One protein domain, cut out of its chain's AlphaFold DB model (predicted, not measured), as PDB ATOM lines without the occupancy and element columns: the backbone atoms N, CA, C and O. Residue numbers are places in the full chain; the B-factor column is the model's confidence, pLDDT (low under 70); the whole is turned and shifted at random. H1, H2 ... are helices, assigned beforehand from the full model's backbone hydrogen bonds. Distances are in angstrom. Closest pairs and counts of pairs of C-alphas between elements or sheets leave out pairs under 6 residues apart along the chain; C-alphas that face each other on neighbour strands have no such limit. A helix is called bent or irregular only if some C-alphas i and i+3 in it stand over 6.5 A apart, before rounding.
ATOM      1  N   LEU A  39      79.443 -17.364  81.994       84.56
ATOM      2  CA  LEU A  39      78.210 -16.835  81.407       84.56
ATOM      3  C   LEU A  39      78.045 -17.302  79.954       84.56
ATOM      4  O   LEU A  39      76.988 -17.805  79.596       84.56
ATOM      5  N   SER A  40      79.106 -17.228  79.144       84.00
ATOM      6  CA  SER A  40      79.085 -17.701  77.753       84.00
ATOM      7  C   SER A  40      78.786 -19.196  77.639       84.00
ATOM      8  O   SER A  40      78.067 -19.606  76.736       84.00
ATOM      9  N   GLN A  41      79.308 -20.012  78.564       83.75
ATOM     10  CA  GLN A  41      78.987 -21.441  78.613       83.75
ATOM     11  C   GLN A  41      77.503 -21.665  78.897       83.75
ATOM     12  O   GLN A  41      76.867 -22.463  78.222       83.75
ATOM     13  N   LEU A  42      76.956 -20.932  79.869       86.62
ATOM     14  CA  LEU A  42      75.553 -21.051  80.238       86.62
ATOM     15  C   LEU A  42      74.629 -20.638  79.087       86.62
ATOM     16  O   LEU A  42      73.676 -21.351  78.802       86.62
ATOM     17  N   ILE A  43      74.952 -19.550  78.381       88.62
ATOM     18  CA  ILE A  43      74.221 -19.130  77.176       88.62
ATOM     19  C   ILE A  43      74.256 -20.240  76.115       88.62
ATOM     20  O   ILE A  43      73.233 -20.534  75.512       88.62
ATOM     21  N   CYS A  44      75.408 -20.883  75.908       86.31
ATOM     22  CA  CYS A  44      75.550 -21.991  74.961       86.31
ATOM     23  C   CYS A  44      74.764 -23.253  75.338       86.31
ATOM     24  O   CYS A  44      74.348 -23.998  74.449       86.31
ATOM     25  N   ASP A  45      74.614 -23.520  76.633       86.25
ATOM     26  CA  ASP A  45      73.938 -24.713  77.139       86.25
ATOM     27  C   ASP A  45      72.413 -24.509  77.274       86.25
ATOM     28  O   ASP A  45      71.669 -25.491  77.319       86.25
ATOM     29  N   ASP A  46      71.939 -23.257  77.290       88.25
ATOM     30  CA  ASP A  46      70.527 -22.884  77.420       88.25
ATOM     31  C   ASP A  46      69.986 -22.216  76.138       88.25
ATOM     32  O   ASP A  46      70.346 -21.095  75.772       88.25
ATOM     33  N   THR A  47      69.058 -22.894  75.457       88.56
ATOM     34  CA  THR A  47      68.451 -22.398  74.208       88.56
ATOM     35  C   THR A  47      67.614 -21.130  74.391       88.56
ATOM     36  O   THR A  47      67.472 -20.351  73.451       88.56
ATOM     37  N   GLY A  48      67.029 -20.922  75.576       90.19
ATOM     38  CA  GLY A  48      66.276 -19.711  75.895       90.19
ATOM     39  C   GLY A  48      67.211 -18.514  76.021       90.19
ATOM     40  O   GLY A  48      66.995 -17.496  75.371       90.19
ATOM     41  N   MET A  49      68.310 -18.673  76.759       91.38
ATOM     42  CA  MET A  49      69.341 -17.638  76.866       91.38
ATOM     43  C   MET A  49      70.018 -17.348  75.523       91.38
ATOM     44  O   MET A  49      70.236 -16.184  75.201       91.38
ATOM     45  N   SER A  50      70.305 -18.377  74.717       90.38
ATOM     46  CA  SER A  50      70.800 -18.200  73.342       90.38
ATOM     47  C   SER A  50      69.849 -17.348  72.498       90.38
ATOM     48  O   SER A  50      70.291 -16.458  71.778       90.38
ATOM     49  N   ARG A  51      68.533 -17.579  72.604       91.19
ATOM     50  CA  ARG A  51      67.529 -16.793  71.876       91.19
ATOM     51  C   ARG A  51      67.537 -15.323  72.304       91.19
ATOM     52  O   ARG A  51      67.517 -14.449  71.440       91.19
ATOM     53  N   GLU A  52      67.574 -15.050  73.605       92.06
ATOM     54  CA  GLU A  52      67.636 -13.677  74.127       92.06
ATOM     55  C   GLU A  52      68.920 -12.952  73.701       92.06
ATOM     56  O   GLU A  52      68.886 -11.787  73.296       92.06
ATOM     57  N   GLU A  53      70.048 -13.666  73.705       92.81
ATOM     58  CA  GLU A  53      71.331 -13.151  73.227       92.81
ATOM     59  C   GLU A  53      71.273 -12.781  71.741       92.81
ATOM     60  O   GLU A  53      71.640 -11.662  71.378       92.81
ATOM     61  N   LEU A  54      70.736 -13.663  70.891       92.44
ATOM     62  CA  LEU A  54      70.568 -13.388  69.464       92.44
ATOM     63  C   LEU A  54      69.661 -12.181  69.214       92.44
ATOM     64  O   LEU A  54      69.938 -11.372  68.331       92.44
ATOM     65  N   MET A  55      68.585 -12.034  69.986       93.31
ATOM     66  CA  MET A  55      67.662 -10.903  69.867       93.31
ATOM     67  C   MET A  55      68.323  -9.566  70.251       93.31
ATOM     68  O   MET A  55      68.095  -8.533  69.605       93.31
ATOM     69  N   LEU A  56      69.197  -9.578  71.261       92.12
ATOM     70  CA  LEU A  56      70.031  -8.431  71.611       92.12
ATOM     71  C   LEU A  56      71.084  -8.152  70.518       92.12
ATOM     72  O   LEU A  56      71.242  -7.005  70.090       92.12
ATOM     73  N   ALA A  57      71.751  -9.190  70.005       90.75
ATOM     74  CA  ALA A  57      72.746  -9.099  68.936       90.75
ATOM     75  C   ALA A  57      72.148  -8.587  67.612       90.75
ATOM     76  O   ALA A  57      72.757  -7.756  66.934       90.75
ATOM     77  N   GLN A  58      70.929  -9.006  67.269       94.50
ATOM     78  CA  GLN A  58      70.162  -8.511  66.125       94.50
ATOM     79  C   GLN A  58      69.973  -6.989  66.213       94.50
ATOM     80  O   GLN A  58      70.258  -6.264  65.257       94.50
ATOM     81  N   SER A  59      69.576  -6.491  67.388       94.06
ATOM     82  CA  SER A  59      69.386  -5.055  67.634       94.06
ATOM     83  C   SER A  59      70.710  -4.281  67.587       94.06
ATOM     84  O   SER A  59      70.778  -3.200  66.998       94.06
ATOM     85  N   TYR A  60      71.785  -4.862  68.130       94.00
ATOM     86  CA  TYR A  60      73.134  -4.306  68.031       94.00
ATOM     87  C   TYR A  60      73.590  -4.158  66.575       94.00
ATOM     88  O   TYR A  60      74.089  -3.101  66.193       94.00
ATOM     89  N   GLN A  61      73.415  -5.193  65.745       93.06
ATOM     90  CA  GLN A  61      73.830  -5.153  64.339       93.06
ATOM     91  C   GLN A  61      72.999  -4.168  63.512       93.06
ATOM     92  O   GLN A  61      73.540  -3.519  62.614       93.06
ATOM     93  N   ALA A  62      71.708  -4.014  63.814       92.81
ATOM     94  CA  ALA A  62      70.867  -3.010  63.169       92.81
ATOM     95  C   ALA A  62      71.343  -1.579  63.488       92.81
ATOM     96  O   ALA A  62      71.581  -0.795  62.567       92.81
ATOM     97  N   LEU A  63      71.597  -1.259  64.764       92.25
ATOM     98  CA  LEU A  63      72.167   0.036  65.167       92.25
ATOM     99  C   LEU A  63      73.565   0.265  64.603       92.25
ATOM    100  O   LEU A  63      73.908   1.366  64.178       92.25
ATOM    101  N   ARG A  64      74.387  -0.783  64.583       91.06
ATOM    102  CA  ARG A  64      75.733  -0.735  64.021       91.06
ATOM    103  C   ARG A  64      75.713  -0.343  62.544       91.06
ATOM    104  O   ARG A  64      76.573   0.436  62.125       91.06
ATOM    105  N   HIS A  65      74.762  -0.884  61.783       89.88
ATOM    106  CA  HIS A  65      74.536  -0.521  60.386       89.88
ATOM    107  C   HIS A  65      74.013   0.913  60.265       89.88
ATOM    108  O   HIS A  65      74.580   1.702  59.516       89.88
ATOM    109  N   LEU A  66      73.018   1.280  61.080       89.81
ATOM    110  CA  LEU A  66      72.409   2.614  61.084       89.81
ATOM    111  C   LEU A  66      73.419   3.736  61.370       89.81
ATOM    112  O   LEU A  66      73.401   4.775  60.720       89.81
ATOM    113  N   TYR A  67      74.294   3.541  62.356       85.44
ATOM    114  CA  TYR A  67      75.236   4.568  62.806       85.44
ATOM    115  C   TYR A  67      76.473   4.707  61.922       85.44
ATOM    116  O   TYR A  67      77.139   5.744  61.953       85.44
ATOM    117  N   GLY A  68      76.822   3.652  61.185       78.00
ATOM    118  CA  GLY A  68      78.061   3.601  60.420       78.00
ATOM    119  C   GLY A  68      79.329   3.821  61.271       78.00
ATOM    120  O   GLY A  68      79.276   3.900  62.506       78.00
ATOM    121  N   PRO A  69      80.508   3.923  60.629       72.00
ATOM    122  CA  PRO A  69      81.809   3.951  61.307       72.00
ATOM    123  C   PRO A  69      81.948   4.990  62.427       72.00
ATOM    124  O   PRO A  69      82.584   4.715  63.446       72.00
ATOM    125  N   GLY A  70      81.310   6.155  62.271       72.50
ATOM    126  CA  GLY A  70      81.361   7.247  63.244       72.50
ATOM    127  C   GLY A  70      80.737   6.909  64.602       72.50
ATOM    128  O   GLY A  70      81.266   7.320  65.634       72.50
ATOM    129  N   GLY A  71      79.659   6.116  64.642       73.94
ATOM    130  CA  GLY A  71      78.967   5.776  65.894       73.94
ATOM    131  C   GLY A  71      79.425   4.472  66.556       73.94
ATOM    132  O   GLY A  71      79.066   4.196  67.701       73.94
ATOM    133  N   TRP A  72      80.263   3.668  65.895       81.56
ATOM    134  CA  TRP A  72      80.660   2.341  66.393       81.56
ATOM    135  C   TRP A  72      81.389   2.365  67.735       81.56
ATOM    136  O   TRP A  72      81.271   1.429  68.527       81.56
ATOM    137  N   LYS A  73      82.182   3.408  68.003       75.12
ATOM    138  CA  LYS A  73      82.885   3.547  69.287       75.12
ATOM    139  C   LYS A  73      81.893   3.742  70.436       75.12
ATOM    140  O   LYS A  73      82.030   3.076  71.457       75.12
ATOM    141  N   ALA A  74      80.899   4.608  70.246       80.06
ATOM    142  CA  ALA A  74      79.863   4.872  71.240       80.06
ATOM    143  C   ALA A  74      78.979   3.636  71.463       80.06
ATOM    144  O   ALA A  74      78.773   3.234  72.604       80.06
ATOM    145  N   LEU A  75      78.560   2.966  70.383       82.88
ATOM    146  CA  LEU A  75      77.748   1.750  70.464       82.88
ATOM    147  C   LEU A  75      78.477   0.603  71.190       82.88
ATOM    148  O   LEU A  75      77.887  -0.076  72.026       82.88
ATOM    149  N   ARG A  76      79.784   0.409  70.938       84.00
ATOM    150  CA  ARG A  76      80.608  -0.564  71.686       84.00
ATOM    151  C   ARG A  76      80.736  -0.211  73.166       84.00
ATOM    152  O   ARG A  76      80.669  -1.105  74.003       84.00
ATOM    153  N   ALA A  77      80.918   1.070  73.491       76.44
ATOM    154  CA  ALA A  77      80.975   1.513  74.881       76.44
ATOM    155  C   ALA A  77      79.643   1.251  75.604       76.44
ATOM    156  O   ALA A  77      79.652   0.747  76.723       76.44
ATOM    157  N   GLN A  78      78.509   1.506  74.946       89.81
ATOM    158  CA  GLN A  78      77.185   1.212  75.494       89.81
ATOM    159  C   GLN A  78      76.965  -0.294  75.708       89.81
ATOM    160  O   GLN A  78      76.514  -0.685  76.779       89.81
ATOM    161  N   ALA A  79      77.352  -1.142  74.750       83.19
ATOM    162  CA  ALA A  79      77.277  -2.598  74.909       83.19
ATOM    163  C   ALA A  79      78.116  -3.102  76.103       83.19
ATOM    164  O   ALA A  79      77.657  -3.943  76.871       83.19
ATOM    165  N   ALA A  80      79.314  -2.546  76.317       81.19
ATOM    166  CA  ALA A  80      80.141  -2.876  77.483       81.19
ATOM    167  C   ALA A  80      79.500  -2.431  78.814       81.19
ATOM    168  O   ALA A  80      79.629  -3.115  79.833       81.19
ATOM    169  N   MET A  81      78.789  -1.297  78.814       86.44
ATOM    170  CA  MET A  81      78.013  -0.849  79.976       86.44
ATOM    171  C   MET A  81      76.831  -1.781  80.269       86.44
ATOM    172  O   MET A  81      76.556  -2.036  81.439       86.44
ATOM    173  N   PHE A  82      76.154  -2.295  79.237       91.06
ATOM    174  CA  PHE A  82      75.074  -3.276  79.386       91.06
ATOM    175  C   PHE A  82      75.584  -4.588  79.992       91.06
ATOM    176  O   PHE A  82      75.041  -5.022  81.003       91.06
ATOM    177  N   ASP A  83      76.692  -5.151  79.488       86.31
ATOM    178  CA  ASP A  83      77.316  -6.348  80.088       86.31
ATOM    179  C   ASP A  83      77.694  -6.113  81.562       86.31
ATOM    180  O   ASP A  83      77.364  -6.921  82.430       86.31
ATOM    181  N   SER A  84      78.299  -4.962  81.875       87.06
ATOM    182  CA  SER A  84      78.671  -4.613  83.255       87.06
ATOM    183  C   SER A  84      77.449  -4.513  84.179       87.06
ATOM    184  O   SER A  84      77.483  -5.007  85.308       87.06
ATOM    185  N   ARG A  85      76.358  -3.894  83.704       91.88
ATOM    186  CA  ARG A  85      75.095  -3.773  84.447       91.88
ATOM    187  C   ARG A  85      74.447  -5.136  84.658       91.88
ATOM    188  O   ARG A  85      74.034  -5.423  85.775       91.88
ATOM    189  N   LEU A  86      74.393  -5.967  83.619       92.12
ATOM    190  CA  LEU A  86      73.835  -7.313  83.683       92.12
ATOM    191  C   LEU A  86      74.575  -8.167  84.699       92.12
ATOM    192  O   LEU A  86      73.947  -8.799  85.549       92.12
ATOM    193  N   ARG A  87      75.910  -8.151  84.664       90.38
ATOM    194  CA  ARG A  87      76.706  -8.933  85.611       90.38
ATOM    195  C   ARG A  87      76.477  -8.498  87.052       90.38
ATOM    196  O   ARG A  87      76.354  -9.354  87.923       90.38
ATOM    197  N   ALA A  88      76.369  -7.192  87.289       90.94
ATOM    198  CA  ALA A  88      76.065  -6.651  88.608       90.94
ATOM    199  C   ALA A  88      74.638  -6.992  89.074       90.94
ATOM    200  O   ALA A  88      74.461  -7.438  90.204       90.94
ATOM    201  N   ALA A  89      73.629  -6.816  88.215       92.69
ATOM    202  CA  ALA A  89      72.222  -7.045  88.548       92.69
ATOM    203  C   ALA A  89      71.902  -8.527  88.796       92.69
ATOM    204  O   ALA A  89      71.109  -8.849  89.677       92.69
ATOM    205  N   CYS A  90      72.542  -9.426  88.047       92.19
ATOM    206  CA  CYS A  90      72.282 -10.861  88.104       92.19
ATOM    207  C   CYS A  90      73.276 -11.645  88.986       92.19
ATOM    208  O   CYS A  90      73.266 -12.874  88.939       92.19
ATOM    209  N   ASP A  91      74.144 -10.966  89.755       89.94
ATOM    210  CA  ASP A  91      75.251 -11.565  90.537       89.94
ATOM    211  C   ASP A  91      76.073 -12.574  89.708       89.94
ATOM    212  O   ASP A  91      76.484 -13.639  90.178       89.94
ATOM    213  N   VAL A  92      76.304 -12.250  88.430       87.62
ATOM    214  CA  VAL A  92      77.134 -13.078  87.552       87.62
ATOM    215  C   VAL A  92      78.591 -12.836  87.935       87.62
ATOM    216  O   VAL A  92      79.061 -11.695  87.877       87.62
ATOM    217  N   PRO A  93      79.349 -13.888  88.295       81.31
ATOM    218  CA  PRO A  93      80.748 -13.734  88.651       81.31
ATOM    219  C   PRO A  93      81.551 -13.078  87.521       81.31
ATOM    220  O   PRO A  93      81.305 -13.313  86.334       81.31
ATOM    221  N   ALA A  94      82.558 -12.288  87.893       71.81
ATOM    222  CA  ALA A  94      83.535 -11.789  86.933       71.81
ATOM    223  C   ALA A  94      84.171 -12.964  86.169       71.81
ATOM    224  O   ALA A  94      84.335 -14.056  86.716       71.81
ATOM    225  N   SER A  95      84.563 -12.739  84.914       65.88
ATOM    226  CA  SER A  95      85.124 -13.784  84.042       65.88
ATOM    227  C   SER A  95      86.312 -14.526  84.685       65.88
ATOM    228  O   SER A  95      86.464 -15.738  84.562       65.88
ATOM    229  N   ASN A  96      87.124 -13.843  85.493       64.88
ATOM    230  CA  ASN A  96      88.240 -14.460  86.214       64.88
ATOM    231  C   ASN A  96      87.833 -15.378  87.396       64.88
ATOM    232  O   ASN A  96      88.651 -16.179  87.849       64.88
ATOM    233  N   ALA A  97      86.583 -15.345  87.869       65.06
ATOM    234  CA  ALA A  97      86.094 -16.086  89.035       65.06
ATOM    235  C   ALA A  97      85.582 -17.498  88.682       65.06
ATOM    236  O   ALA A  97      84.478 -17.905  89.051       65.06
ATOM    237  N   ARG A  98      86.420 -18.291  88.000       60.34
ATOM    238  CA  ARG A  98      86.073 -19.597  87.392       60.34
ATOM    239  C   ARG A  98      85.585 -20.690  88.351       60.34
ATOM    240  O   ARG A  98      85.184 -21.750  87.878       60.34
ATOM    241  N   HIS A  99      85.630 -20.466  89.664       67.19
ATOM    242  CA  HIS A  99      85.258 -21.441  90.695       67.19
ATOM    243  C   HIS A  99      83.934 -21.104  91.394       67.19
ATOM    244  O   HIS A  99      83.366 -21.977  92.046       67.19
ATOM    245  N   ARG A 100      83.407 -19.880  91.242       70.75
ATOM    246  CA  ARG A 100      82.158 -19.480  91.902       70.75
ATOM    247  C   ARG A 100      80.960 -20.097  91.160       70.75
ATOM    248  O   ARG A 100      80.874 -19.936  89.937       70.75
ATOM    249  N   PRO A 101      80.076 -20.857  91.836       73.31
ATOM    250  CA  PRO A 101      78.876 -21.408  91.209       73.31
ATOM    251  C   PRO A 101      77.983 -20.279  90.688       73.31
ATOM    252  O   PRO A 101      77.929 -19.208  91.290       73.31
ATOM    253  N   MET A 102      77.315 -20.518  89.558       82.81
ATOM    254  CA  MET A 102      76.348 -19.563  89.021       82.81
ATOM    255  C   MET A 102      75.075 -19.606  89.881       82.81
ATOM    256  O   MET A 102      74.596 -20.712  90.155       82.81
ATOM    257  N   PRO A 103      74.517 -18.460  90.310       86.31
ATOM    258  CA  PRO A 103      73.231 -18.446  90.996       86.31
ATOM    259  C   PRO A 103      72.118 -19.063  90.121       86.31
ATOM    260  O   PRO A 103      72.099 -18.841  88.909       86.31
ATOM    261  N   PRO A 104      71.156 -19.808  90.699       84.25
ATOM    262  CA  PRO A 104      70.112 -20.488  89.924       84.25
ATOM    263  C   PRO A 104      69.152 -19.523  89.204       84.25
ATOM    264  O   PRO A 104      68.543 -19.901  88.212       84.25
ATOM    265  N   GLY A 105      69.027 -18.274  89.671       91.00
ATOM    266  CA  GLY A 105      68.175 -17.245  89.060       91.00
ATOM    267  C   GLY A 105      68.780 -16.530  87.845       91.00
ATOM    268  O   GLY A 105      68.118 -15.668  87.267       91.00
ATOM    269  N   VAL A 106      70.016 -16.858  87.448       91.81
ATOM    270  CA  VAL A 106      70.717 -16.155  86.359       91.81
ATOM    271  C   VAL A 106      69.991 -16.228  85.015       91.81
ATOM    272  O   VAL A 106      69.885 -15.172  84.401       91.81
ATOM    273  N   PRO A 107      69.443 -17.367  84.545       92.75
ATOM    274  CA  PRO A 107      68.739 -17.403  83.259       92.75
ATOM    275  C   PRO A 107      67.546 -16.438  83.181       92.75
ATOM    276  O   PRO A 107      67.408 -15.700  82.208       92.75
ATOM    277  N   ALA A 108      66.723 -16.379  84.234       93.88
ATOM    278  CA  ALA A 108      65.571 -15.477  84.290       93.88
ATOM    279  C   ALA A 108      65.996 -14.001  84.384       93.88
ATOM    280  O   ALA A 108      65.427 -13.147  83.709       93.88
ATOM    281  N   CYS A 109      67.021 -13.702  85.192       95.31
ATOM    282  CA  CYS A 109      67.564 -12.348  85.299       95.31
ATOM    283  C   CYS A 109      68.223 -11.885  83.994       95.31
ATOM    284  O   CYS A 109      68.017 -10.750  83.571       95.31
ATOM    285  N   TYR A 110      68.969 -12.776  83.333       94.81
ATOM    286  CA  TYR A 110      69.583 -12.527  82.034       94.81
ATOM    287  C   TYR A 110      68.522 -12.114  81.018       94.81
ATOM    288  O   TYR A 110      68.645 -11.032  80.462       94.81
ATOM    289  N   ALA A 111      67.459 -12.912  80.863       93.50
ATOM    290  CA  ALA A 111      66.366 -12.619  79.938       93.50
ATOM    291  C   ALA A 111      65.719 -11.246  80.202       93.50
ATOM    292  O   ALA A 111      65.577 -10.436  79.288       93.50
ATOM    293  N   ALA A 112      65.400 -10.937  81.465       95.50
ATOM    294  CA  ALA A 112      64.814  -9.647  81.835       95.50
ATOM    295  C   ALA A 112      65.753  -8.459  81.535       95.50
ATOM    296  O   ALA A 112      65.317  -7.397  81.073       95.50
ATOM    297  N   GLN A 113      67.055  -8.627  81.781       96.12
ATOM    298  CA  GLN A 113      68.042  -7.580  81.542       96.12
ATOM    299  C   GLN A 113      68.321  -7.384  80.047       96.12
ATOM    300  O   GLN A 113      68.366  -6.241  79.589       96.12
ATOM    301  N   THR A 114      68.454  -8.464  79.273       94.25
ATOM    302  CA  THR A 114      68.632  -8.384  77.818       94.25
ATOM    303  C   THR A 114      67.413  -7.781  77.138       94.25
ATOM    304  O   THR A 114      67.583  -6.988  76.216       94.25
ATOM    305  N   GLU A 115      66.197  -8.069  77.609       94.94
ATOM    306  CA  GLU A 115      64.979  -7.439  77.094       94.94
ATOM    307  C   GLU A 115      64.947  -5.931  77.391       94.94
ATOM    308  O   GLU A 115      64.655  -5.125  76.505       94.94
ATOM    309  N   THR A 116      65.347  -5.530  78.603       96.62
ATOM    310  CA  THR A 116      65.480  -4.114  78.984       96.62
ATOM    311  C   THR A 116      66.492  -3.384  78.095       96.62
ATOM    312  O   THR A 116      66.201  -2.316  77.550       96.62
ATOM    313  N   ASP A 117      67.679  -3.958  77.913       95.88
ATOM    314  CA  ASP A 117      68.742  -3.363  77.102       95.88
ATOM    315  C   ASP A 117      68.375  -3.351  75.605       95.88
ATOM    316  O   ASP A 117      68.608  -2.359  74.904       95.88
ATOM    317  N   ARG A 118      67.693  -4.399  75.121       96.94
ATOM    318  CA  ARG A 118      67.121  -4.450  73.771       96.94
ATOM    319  C   ARG A 118      66.089  -3.346  73.566       96.94
ATOM    320  O   ARG A 118      66.126  -2.683  72.531       96.94
ATOM    321  N   ALA A 119      65.203  -3.096  74.531       97.19
ATOM    322  CA  ALA A 119      64.207  -2.028  74.441       97.19
ATOM    323  C   ALA A 119      64.856  -0.639  74.300       97.19
ATOM    324  O   ALA A 119      64.385   0.182  73.507       97.19
ATOM    325  N   VAL A 120      65.978  -0.396  74.994       97.38
ATOM    326  CA  VAL A 120      66.769   0.841  74.848       97.38
ATOM    327  C   VAL A 120      67.292   1.001  73.420       97.38
ATOM    328  O   VAL A 120      67.206   2.094  72.858       97.38
ATOM    329  N   TRP A 121      67.813  -0.066  72.815       97.81
ATOM    330  CA  TRP A 121      68.297  -0.030  71.433       97.81
ATOM    331  C   TRP A 121      67.177   0.089  70.404       97.81
ATOM    332  O   TRP A 121      67.280   0.907  69.491       97.81
ATOM    333  N   LEU A 122      66.072  -0.638  70.574       97.44
ATOM    334  CA  LEU A 122      64.892  -0.498  69.719       97.44
ATOM    335  C   LEU A 122      64.357   0.936  69.742       97.44
ATOM    336  O   LEU A 122      64.008   1.469  68.690       97.44
ATOM    337  N   GLY A 123      64.352   1.584  70.910       97.25
ATOM    338  CA  GLY A 123      63.964   2.986  71.089       97.25
ATOM    339  C   GLY A 123      64.775   3.993  70.265       97.25
ATOM    340  O   GLY A 123      64.269   5.071  69.974       97.25
ATOM    341  N   GLN A 124      65.995   3.640  69.853       96.31
ATOM    342  CA  GLN A 124      66.883   4.491  69.050       96.31
ATOM    343  C   GLN A 124      66.689   4.309  67.535       96.31
ATOM    344  O   GLN A 124      67.308   5.025  66.749       96.31
ATOM    345  N   MET A 125      65.860   3.348  67.119       96.94
ATOM    346  CA  MET A 125      65.607   3.016  65.717       96.94
ATOM    347  C   MET A 125      64.167   3.340  65.317       96.94
ATOM    348  O   MET A 125      63.237   3.273  66.128       96.94
ATOM    349  N   SER A 126      63.974   3.620  64.030       94.81
ATOM    350  CA  SER A 126      62.670   3.792  63.387       94.81
ATOM    351  C   SER A 126      62.655   3.131  62.002       94.81
ATOM    352  O   SER A 126      63.700   2.740  61.477       94.81
ATOM    353  N   GLY A 127      61.457   2.967  61.430       95.38
ATOM    354  CA  GLY A 127      61.271   2.418  60.083       95.38
ATOM    355  C   GLY A 127      61.872   1.014  59.895       95.38
ATOM    356  O   GLY A 127      61.871   0.226  60.849       95.38
ATOM    357  N   PRO A 128      62.439   0.708  58.708       95.44
ATOM    358  CA  PRO A 128      62.976  -0.616  58.378       95.44
ATOM    359  C   PRO A 128      64.003  -1.160  59.379       95.44
ATOM    360  O   PRO A 128      64.038  -2.360  59.636       95.44
ATOM    361  N   ALA A 129      64.818  -0.287  59.982       94.44
ATOM    362  CA  ALA A 129      65.801  -0.687  60.986       94.44
ATOM    363  C   ALA A 129      65.135  -1.230  62.258       94.44
ATOM    364  O   ALA A 129      65.576  -2.237  62.813       94.44
ATOM    365  N   ARG A 130      64.046  -0.587  62.704       96.75
ATOM    366  CA  ARG A 130      63.286  -1.031  63.878       96.75
ATOM    367  C   ARG A 130      62.473  -2.284  63.578       96.75
ATOM    368  O   ARG A 130      62.471  -3.180  64.411       96.75
ATOM    369  N   GLU A 131      61.817  -2.340  62.418       96.38
ATOM    370  CA  GLU A 131      61.065  -3.518  61.952       96.38
ATOM    371  C   GLU A 131      61.960  -4.758  61.890       96.38
ATOM    372  O   GLU A 131      61.574  -5.850  62.301       96.38
ATOM    373  N   GLU A 132      63.195  -4.591  61.417       96.19
ATOM    374  CA  GLU A 132      64.151  -5.683  61.396       96.19
ATOM    375  C   GLU A 132      64.615  -6.105  62.788       96.19
ATOM    376  O   GLU A 132      64.612  -7.296  63.094       96.19
ATOM    377  N   ALA A 133      64.992  -5.141  63.629       96.12
ATOM    378  CA  ALA A 133      65.520  -5.407  64.962       96.12
ATOM    379  C   ALA A 133      64.473  -5.941  65.954       96.12
ATOM    380  O   ALA A 133      64.833  -6.558  66.957       96.12
ATOM    381  N   SER A 134      63.181  -5.690  65.723       96.00
ATOM    382  CA  SER A 134      62.091  -6.223  66.548       96.00
ATOM    383  C   SER A 134      61.627  -7.613  66.106       96.00
ATOM    384  O   SER A 134      60.844  -8.251  66.811       96.00
ATOM    385  N   ARG A 135      62.100  -8.103  64.955       95.00
ATOM    386  CA  ARG A 135      61.616  -9.343  64.353       95.00
ATOM    387  C   ARG A 135      61.997 -10.574  65.184       95.00
ATOM    388  O   ARG A 135      63.162 -10.696  65.569       95.00
ATOM    389  N   PRO A 136      61.076 -11.537  65.392       93.25
ATOM    390  CA  PRO A 136      61.412 -12.811  66.025       93.25
ATOM    391  C   PRO A 136      62.571 -13.508  65.310       93.25
ATOM    392  O   PRO A 136      62.625 -13.522  64.073       93.25
ATOM    393  N   ILE A 137      63.488 -14.100  66.077       91.62
ATOM    394  CA  ILE A 137      64.747 -14.605  65.523       91.62
ATOM    395  C   ILE A 137      64.522 -15.738  64.517       91.62
ATOM    396  O   ILE A 137      65.181 -15.790  63.485       91.62
ATOM    397  N   GLU A 138      63.509 -16.576  64.734       88.38
ATOM    398  CA  GLU A 138      63.134 -17.666  63.832       88.38
ATOM    399  C   GLU A 138      62.714 -17.140  62.456       88.38
ATOM    400  O   GLU A 138      63.050 -17.720  61.422       88.38
ATOM    401  N   GLN A 139      62.010 -16.005  62.427       91.56
ATOM    402  CA  GLN A 139      61.627 -15.370  61.171       91.56
ATOM    403  C   GLN A 139      62.840 -14.755  60.470       91.56
ATOM    404  O   GLN A 139      62.927 -14.833  59.245       91.56
ATOM    405  N   ALA A 140      63.773 -14.163  61.221       93.56
ATOM    406  CA  ALA A 140      65.004 -13.612  60.662       93.56
ATOM    407  C   ALA A 140      65.904 -14.712  60.066       93.56
ATOM    408  O   ALA A 140      66.363 -14.587  58.930       93.56
ATOM    409  N   ILE A 141      66.065 -15.837  60.768       89.44
ATOM    410  CA  ILE A 141      66.768 -17.026  60.261       89.44
ATOM    411  C   ILE A 141      66.132 -17.503  58.949       89.44
ATOM    412  O   ILE A 141      66.835 -17.704  57.958       89.44
ATOM    413  N   GLY A 142      64.801 -17.621  58.901       89.19
ATOM    414  CA  GLY A 142      64.090 -18.049  57.694       89.19
ATOM    415  C   GLY A 142      64.292 -17.109  56.497       89.19
ATOM    416  O   GLY A 142      64.447 -17.568  55.365       89.19
ATOM    417  N   LEU A 143      64.342 -15.794  56.723       92.25
ATOM    418  CA  LEU A 143      64.619 -14.804  55.674       92.25
ATOM    419  C   LEU A 143      66.074 -14.883  55.184       92.25
ATOM    420  O   LEU A 143      66.323 -14.825  53.979       92.25
ATOM    421  N   GLN A 144      67.033 -15.090  56.087       89.62
ATOM    422  CA  GLN A 144      68.439 -15.300  55.733       89.62
ATOM    423  C   GLN A 144      68.626 -16.588  54.916       89.62
ATOM    424  O   GLN A 144      69.277 -16.575  53.872       89.62
ATOM    425  N   GLN A 145      67.975 -17.684  55.312       86.00
ATOM    426  CA  GLN A 145      67.950 -18.934  54.543       86.00
ATOM    427  C   GLN A 145      67.273 -18.756  53.178       86.00
ATOM    428  O   GLN A 145      67.707 -19.340  52.183       86.00
ATOM    429  N   ARG A 146      66.242 -17.908  53.087       85.25
ATOM    430  CA  ARG A 146      65.606 -17.571  51.810       85.25
ATOM    431  C   ARG A 146      66.565 -16.833  50.874       85.25
ATOM    432  O   ARG A 146      66.595 -17.160  49.691       85.25
ATOM    433  N   LEU A 147      67.384 -15.911  51.382       81.25
ATOM    434  CA  LEU A 147      68.444 -15.263  50.595       81.25
ATOM    435  C   LEU A 147      69.482 -16.274  50.084       81.25
ATOM    436  O   LEU A 147      69.919 -16.154  48.940       81.25
ATOM    437  N   VAL A 148      69.833 -17.292  50.882       78.62
ATOM    438  CA  VAL A 148      70.695 -18.407  50.438       78.62
ATOM    439  C   VAL A 148      70.023 -19.192  49.308       78.62
ATOM    440  O   VAL A 148      70.628 -19.398  48.260       78.62
ATOM    441  N   ALA A 149      68.753 -19.577  49.469       75.69
ATOM    442  CA  ALA A 149      68.007 -20.333  48.457       75.69
ATOM    443  C   ALA A 149      67.844 -19.564  47.129       75.69
ATOM    444  O   ALA A 149      67.842 -20.147  46.040       75.69
ATOM    445  N   LEU A 150      67.726 -18.239  47.212       72.06
ATOM    446  CA  LEU A 150      67.654 -17.353  46.053       72.06
ATOM    447  C   LEU A 150      69.035 -17.051  45.440       72.06
ATOM    448  O   LEU A 150      69.097 -16.551  44.319       72.06
ATOM    449  N   GLY A 151      70.131 -17.433  46.099       70.44
ATOM    450  CA  GLY A 151      71.498 -17.244  45.603       70.44
ATOM    451  C   GLY A 151      72.085 -15.859  45.888       70.44
ATOM    452  O   GLY A 151      73.144 -15.535  45.362       70.44
ATOM    453  N   PHE A 152      71.431 -15.047  46.725       74.00
ATOM    454  CA  PHE A 152      71.981 -13.770  47.197       74.00
ATOM    455  C   PHE A 152      73.013 -13.962  48.319       74.00
ATOM    456  O   PHE A 152      73.852 -13.091  48.534       74.00
ATOM    457  N   LEU A 153      72.963 -15.098  49.025       73.06
ATOM    458  CA  LEU A 153      73.964 -15.527  50.005       73.06
ATOM    459  C   LEU A 153      74.622 -16.844  49.583       73.06
ATOM    460  O   LEU A 153      74.023 -17.656  48.878       73.06
ATOM    461  N   ALA A 154      75.861 -17.062  50.036       65.19
ATOM    462  CA  ALA A 154      76.640 -18.246  49.688       65.19
ATOM    463  C   ALA A 154      75.962 -19.539  50.169       65.19
ATOM    464  O   ALA A 154      75.446 -19.610  51.290       65.19
ATOM    465  N   ALA A 155      76.023 -20.582  49.339       63.00
ATOM    466  CA  ALA A 155      75.557 -21.913  49.708       63.00
ATOM    467  C   ALA A 155      76.321 -22.417  50.947       63.00
ATOM    468  O   ALA A 155      77.549 -22.362  50.985       63.00
ATOM    469  N   GLY A 156      75.588 -22.885  51.960       66.19
ATOM    470  CA  GLY A 156      76.156 -23.319  53.241       66.19
ATOM    471  C   GLY A 156      76.317 -22.215  54.292       66.19
ATOM    472  O   GLY A 156      76.811 -22.507  55.376       66.19
ATOM    473  N   THR A 157      75.891 -20.975  54.017       69.50
ATOM    474  CA  THR A 157      75.762 -19.948  55.066       69.50
ATOM    475  C   THR A 157      74.726 -20.414  56.092       69.50
ATOM    476  O   THR A 157      73.552 -20.576  55.752       69.50
ATOM    477  N   GLU A 158      75.154 -20.635  57.335       73.62
ATOM    478  CA  GLU A 158      74.247 -20.906  58.452       73.62
ATOM    479  C   GLU A 158      73.500 -19.619  58.823       73.62
ATOM    480  O   GLU A 158      74.094 -18.546  58.929       73.62
ATOM    481  N   GLY A 159      72.175 -19.714  58.944       76.44
ATOM    482  CA  GLY A 159      71.334 -18.591  59.339       76.44
ATOM    483  C   GLY A 159      71.214 -18.516  60.855       76.44
ATOM    484  O   GLY A 159      70.636 -19.419  61.455       76.44
ATOM    485  N   ASP A 160      71.722 -17.442  61.451       79.44
ATOM    486  CA  ASP A 160      71.616 -17.117  62.880       79.44
ATOM    487  C   ASP A 160      70.575 -16.013  63.155       79.44
ATOM    488  O   ASP A 160      70.232 -15.746  64.304       79.44
ATOM    489  N   GLY A 161      70.029 -15.384  62.104       85.25
ATOM    490  CA  GLY A 161      69.054 -14.297  62.211       85.25
ATOM    491  C   GLY A 161      69.675 -12.946  62.580       85.25
ATOM    492  O   GLY A 161      68.945 -11.965  62.753       85.25
ATOM    493  N   VAL A 162      71.008 -12.873  62.653       88.31
ATOM    494  CA  VAL A 162      71.778 -11.677  62.990       88.31
ATOM    495  C   VAL A 162      72.479 -11.175  61.728       88.31
ATOM    496  O   VAL A 162      73.454 -11.731  61.226       88.31
ATOM    497  N   TYR A 163      71.960 -10.092  61.153       88.50
ATOM    498  CA  TYR A 163      72.381  -9.662  59.821       88.50
ATOM    499  C   TYR A 163      73.662  -8.819  59.862       88.50
ATOM    500  O   TYR A 163      73.632  -7.592  59.977       88.50
ATOM    501  N   GLY A 164      74.802  -9.498  59.732       76.44
ATOM    502  CA  GLY A 164      76.109  -8.876  59.508       76.44
ATOM    503  C   GLY A 164      76.315  -8.373  58.070       76.44
ATOM    504  O   GLY A 164      75.432  -8.474  57.219       76.44
ATOM    505  N   ASN A 165      77.515  -7.865  57.772       71.12
ATOM    506  CA  ASN A 165      77.844  -7.192  56.502       71.12
ATOM    507  C   ASN A 165      77.489  -8.001  55.239       71.12
ATOM    508  O   ASN A 165      76.963  -7.439  54.281       71.12
ATOM    509  N   ALA A 166      77.751  -9.314  55.230       70.81
ATOM    510  CA  ALA A 166      77.435 -10.171  54.086       70.81
ATOM    511  C   ALA A 166      75.919 -10.255  53.841       70.81
ATOM    512  O   ALA A 166      75.456 -10.066  52.716       70.81
ATOM    513  N   THR A 167      75.138 -10.457  54.907       81.75
ATOM    514  CA  THR A 167      73.672 -10.459  54.846       81.75
ATOM    515  C   THR A 167      73.131  -9.090  54.439       81.75
ATOM    516  O   THR A 167      72.261  -9.026  53.579       81.75
ATOM    517  N   ARG A 168      73.692  -7.987  54.954       85.31
ATOM    518  CA  ARG A 168      73.344  -6.616  54.530       85.31
ATOM    519  C   ARG A 168      73.537  -6.422  53.029       85.31
ATOM    520  O   ARG A 168      72.608  -6.006  52.345       85.31
ATOM    521  N   ALA A 169      74.709  -6.778  52.503       71.31
ATOM    522  CA  ALA A 169      75.013  -6.658  51.079       71.31
ATOM    523  C   ALA A 169      74.078  -7.519  50.208       71.31
ATOM    524  O   ALA A 169      73.635  -7.075  49.143       71.31
ATOM    525  N   ALA A 170      73.730  -8.721  50.678       76.06
ATOM    526  CA  ALA A 170      72.752  -9.588  50.027       76.06
ATOM    527  C   ALA A 170      71.352  -8.957  50.004       76.06
ATOM    528  O   ALA A 170      70.724  -8.922  48.947       76.06
ATOM    529  N   ILE A 171      70.893  -8.392  51.129       82.69
ATOM    530  CA  ILE A 171      69.608  -7.684  51.227       82.69
ATOM    531  C   ILE A 171      69.584  -6.481  50.284       82.69
ATOM    532  O   ILE A 171      68.648  -6.364  49.504       82.69
ATOM    533  N   MET A 172      70.624  -5.639  50.280       77.62
ATOM    534  CA  MET A 172      70.716  -4.486  49.369       77.62
ATOM    535  C   MET A 172      70.651  -4.916  47.900       77.62
ATOM    536  O   MET A 172      70.051  -4.239  47.068       77.62
ATOM    537  N   THR A 173      71.298  -6.033  47.564       66.44
ATOM    538  CA  THR A 173      71.296  -6.573  46.199       66.44
ATOM    539  C   THR A 173      69.919  -7.092  45.820       66.44
ATOM    540  O   THR A 173      69.406  -6.727  44.765       66.44
ATOM    541  N   TRP A 174      69.282  -7.864  46.700       84.62
ATOM    542  CA  TRP A 174      67.913  -8.318  46.492       84.62
ATOM    543  C   TRP A 174      66.922  -7.145  46.409       84.62
ATOM    544  O   TRP A 174      66.092  -7.140  45.511       84.62
ATOM    545  N   GLN A 175      67.042  -6.119  47.259       83.75
ATOM    546  CA  GLN A 175      66.193  -4.920  47.234       83.75
ATOM    547  C   GLN A 175      66.278  -4.191  45.893       83.75
ATOM    548  O   GLN A 175      65.249  -3.820  45.329       83.75
ATOM    549  N   ARG A 176      67.492  -4.038  45.348       74.44
ATOM    550  CA  ARG A 176      67.713  -3.461  44.013       74.44
ATOM    551  C   ARG A 176      67.043  -4.291  42.915       74.44
ATOM    552  O   ARG A 176      66.354  -3.721  42.076       74.44
ATOM    553  N   VAL A 177      67.208  -5.616  42.950       71.38
ATOM    554  CA  VAL A 177      66.616  -6.547  41.968       71.38
ATOM    555  C   VAL A 177      65.090  -6.606  42.077       71.38
ATOM    556  O   VAL A 177      64.398  -6.687  41.073       71.38
ATOM    557  N   ALA A 178      64.549  -6.538  43.290       73.31
ATOM    558  CA  ALA A 178      63.114  -6.561  43.553       73.31
ATOM    559  C   ALA A 178      62.457  -5.171  43.443       73.31
ATOM    560  O   ALA A 178      61.306  -5.012  43.855       73.31
ATOM    561  N   HIS A 179      63.182  -4.168  42.926       77.56
ATOM    562  CA  HIS A 179      62.736  -2.780  42.761       77.56
ATOM    563  C   HIS A 179      62.079  -2.197  44.018       77.56
ATOM    564  O   HIS A 179      61.046  -1.525  43.969       77.56
ATOM    565  N   ARG A 180      62.675  -2.487  45.175       82.25
ATOM    566  CA  ARG A 180      62.223  -1.945  46.454       82.25
ATOM    567  C   ARG A 180      62.563  -0.451  46.512       82.25
ATOM    568  O   ARG A 180      63.590  -0.042  45.972       82.25
ATOM    569  N   PRO A 181      61.712   0.373  47.145       76.81
ATOM    570  CA  PRO A 181      61.878   1.828  47.151       76.81
ATOM    571  C   PRO A 181      63.133   2.289  47.907       76.81
ATOM    572  O   PRO A 181      63.638   3.375  47.640       76.81
ATOM    573  N   ASP A 182      63.638   1.464  48.826       76.06
ATOM    574  CA  ASP A 182      64.860   1.701  49.584       76.06
ATOM    575  C   ASP A 182      65.771   0.466  49.490       76.06
ATOM    576  O   ASP A 182      65.316  -0.673  49.625       76.06
ATOM    577  N   ALA A 183      67.058   0.703  49.235       83.06
ATOM    578  CA  ALA A 183      68.107  -0.310  49.173       83.06
ATOM    579  C   ALA A 183      69.165  -0.095  50.269       83.06
ATOM    580  O   ALA A 183      70.345  -0.388  50.070       83.06
ATOM    581  N   ALA A 184      68.750   0.434  51.423       78.06
ATOM    582  CA  ALA A 184      69.601   0.665  52.585       78.06
ATOM    583  C   ALA A 184      70.101  -0.622  53.266       78.06
ATOM    584  O   ALA A 184      70.953  -0.539  54.146       78.06
ATOM    585  N   GLY A 185      69.613  -1.812  52.890       84.81
ATOM    586  CA  GLY A 185      70.092  -3.086  53.441       84.81
ATOM    587  C   GLY A 185      69.426  -3.522  54.747       84.81
ATOM    588  O   GLY A 185      69.881  -4.482  55.374       84.81
ATOM    589  N   PHE A 186      68.354  -2.841  55.150       95.19
ATOM    590  CA  PHE A 186      67.446  -3.295  56.202       95.19
ATOM    591  C   PHE A 186      66.296  -4.094  55.601       95.19
ATOM    592  O   PHE A 186      65.684  -3.654  54.638       95.19
ATOM    593  N   MET A 187      65.974  -5.242  56.186       94.19
ATOM    594  CA  MET A 187      64.822  -6.057  55.817       94.19
ATOM    595  C   MET A 187      63.559  -5.503  56.489       94.19
ATOM    596  O   MET A 187      63.253  -5.891  57.623       94.19
ATOM    597  N   SER A 188      62.835  -4.611  55.806       95.12
ATOM    598  CA  SER A 188      61.514  -4.138  56.259       95.12
ATOM    599  C   SER A 188      60.481  -5.273  56.288       95.12
ATOM    600  O   SER A 188      60.694  -6.349  55.722       95.12
ATOM    601  N   ASP A 189      59.331  -5.059  56.915       92.94
ATOM    602  CA  ASP A 189      58.255  -6.056  56.926       92.94
ATOM    603  C   ASP A 189      57.663  -6.272  55.529       92.94
ATOM    604  O   ASP A 189      57.392  -7.410  55.128       92.94
ATOM    605  N   ALA A 190      57.554  -5.203  54.739       89.50
ATOM    606  CA  ALA A 190      57.147  -5.292  53.342       89.50
ATOM    607  C   ALA A 190      58.174  -6.075  52.503       89.50
ATOM    608  O   ALA A 190      57.795  -6.847  51.618       89.50
ATOM    609  N   ASP A 191      59.466  -5.914  52.799       93.44
ATOM    610  CA  ASP A 191      60.529  -6.683  52.155       93.44
ATOM    611  C   ASP A 191      60.466  -8.161  52.535       93.44
ATOM    612  O   ASP A 191      60.539  -9.032  51.670       93.44
ATOM    613  N   ALA A 192      60.258  -8.451  53.818       92.62
ATOM    614  CA  ALA A 192      60.159  -9.809  54.324       92.62
ATOM    615  C   ALA A 192      58.989 -10.574  53.684       92.62
ATOM    616  O   ALA A 192      59.107 -11.764  53.389       92.62
ATOM    617  N   VAL A 193      57.853  -9.907  53.449       86.75
ATOM    618  CA  VAL A 193      56.732 -10.479  52.686       86.75
ATOM    619  C   VAL A 193      57.149 -10.752  51.241       86.75
ATOM    620  O   VAL A 193      57.005 -11.883  50.780       86.75
ATOM    621  N   ALA A 194      57.721  -9.762  50.553       85.38
ATOM    622  CA  ALA A 194      58.122  -9.896  49.154       85.38
ATOM    623  C   ALA A 194      59.168 -11.006  48.933       85.38
ATOM    624  O   ALA A 194      59.062 -11.773  47.980       85.38
ATOM    625  N   LEU A 195      60.148 -11.136  49.832       85.81
ATOM    626  CA  LEU A 195      61.206 -12.146  49.761       85.81
ATOM    627  C   LEU A 195      60.668 -13.580  49.946       85.81
ATOM    628  O   LEU A 195      61.195 -14.540  49.368       85.81
ATOM    629  N   ARG A 196      59.622 -13.741  50.766       80.38
ATOM    630  CA  ARG A 196      58.988 -15.040  51.049       80.38
ATOM    631  C   ARG A 196      58.030 -15.498  49.956       80.38
ATOM    632  O   ARG A 196      57.739 -16.693  49.902       80.38
TER     633      ARG A 196
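This is residues 39 to 196 of the 555 residues of the protein "Mrr_cat domain-containing protein" of Lichenicola cladoniae (UniProt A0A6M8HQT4). Three long helical pieces, the two arms H2a and H2b of a bent helix and then H3, run alternately back and forth as a loose three-helix bundle, and a group of shorter helices, H4 to H7, gathers round the other end of the elongated domain. H2a runs through the middle and reaches both parts, while H1 makes a corner at its start. The printed part has 158 residues, with seven named helices, H1 to H7 in chain order, and no named strand; the class is all helix. It is compact, with a radius of gyration of the C-alphas of 17.0 A, and spans 54 by 32 by 22 A.

H1, residues 39 to 45, touches H2a, residues 47 to 66, only at the corner, the C-alphas of Ile 43 and Met 49 being 5.1 A apart. By its hydrogen bonds H2 was assigned as one helix, residues 47 to 89, but it is bent: C-alphas 66 and 69 are 9.5 A apart. Its second arm H2b, residues 69 to 89, touches H2a near the bend, closest at the C-alphas of Arg 64 and Trp 72, 6.3 A, at a shallow tilt of 27 degrees, opposite ways. H3, residues 106 to 122, touches H2a, closest at the C-alphas of Leu 56 and Arg 118, 5.4 A, at a shallow tilt of 20 degrees, the same way. H2b and H3 form a helical hairpin, with residues 82 to 89 of H2b touching H3. H4, residues 127 to 133, touches H2a, closest at the C-alphas of Ser 59 and Ala 133, 4.7 A. H5, residues 137 to 150, only just touches H2a, with 3 pairs of C-alphas within 8 A, at a steep tilt of 64 degrees. H6, residues 165 to 177, only just touches H5, with 3 such pairs, the closest being Leu 147 and Ala 170, 7.1 A. H7, residues 189 to 196, touches H5, closest at the C-alphas of Leu 143 and Ala 192, 6.8 A. Every O i to N i+4 pair is within hydrogen-bond range in H1, H2a, H3, H4, H5, H6 and H7, and 15 of 17 are in H2b.

H1 begins at C-alpha 39, (78.210, -16.835, 81.407). H2a is 28.5 A long, H2b 30.9 A and H3 23.6 A. H2b is irregular, C-alphas 70 and 73 being 7.2 A apart. H7 ends at C-alpha 196, (58.988, -15.040, 51.049).

The two C-alphas farthest apart, those of His 99 and His 179, are 56.2 A apart. The printed part has no cut. The links H2 to H3, H5 to H6 and H6 to H7 are long. Residues 95 to 99, 154 to 157 and 173 have pLDDT under 70.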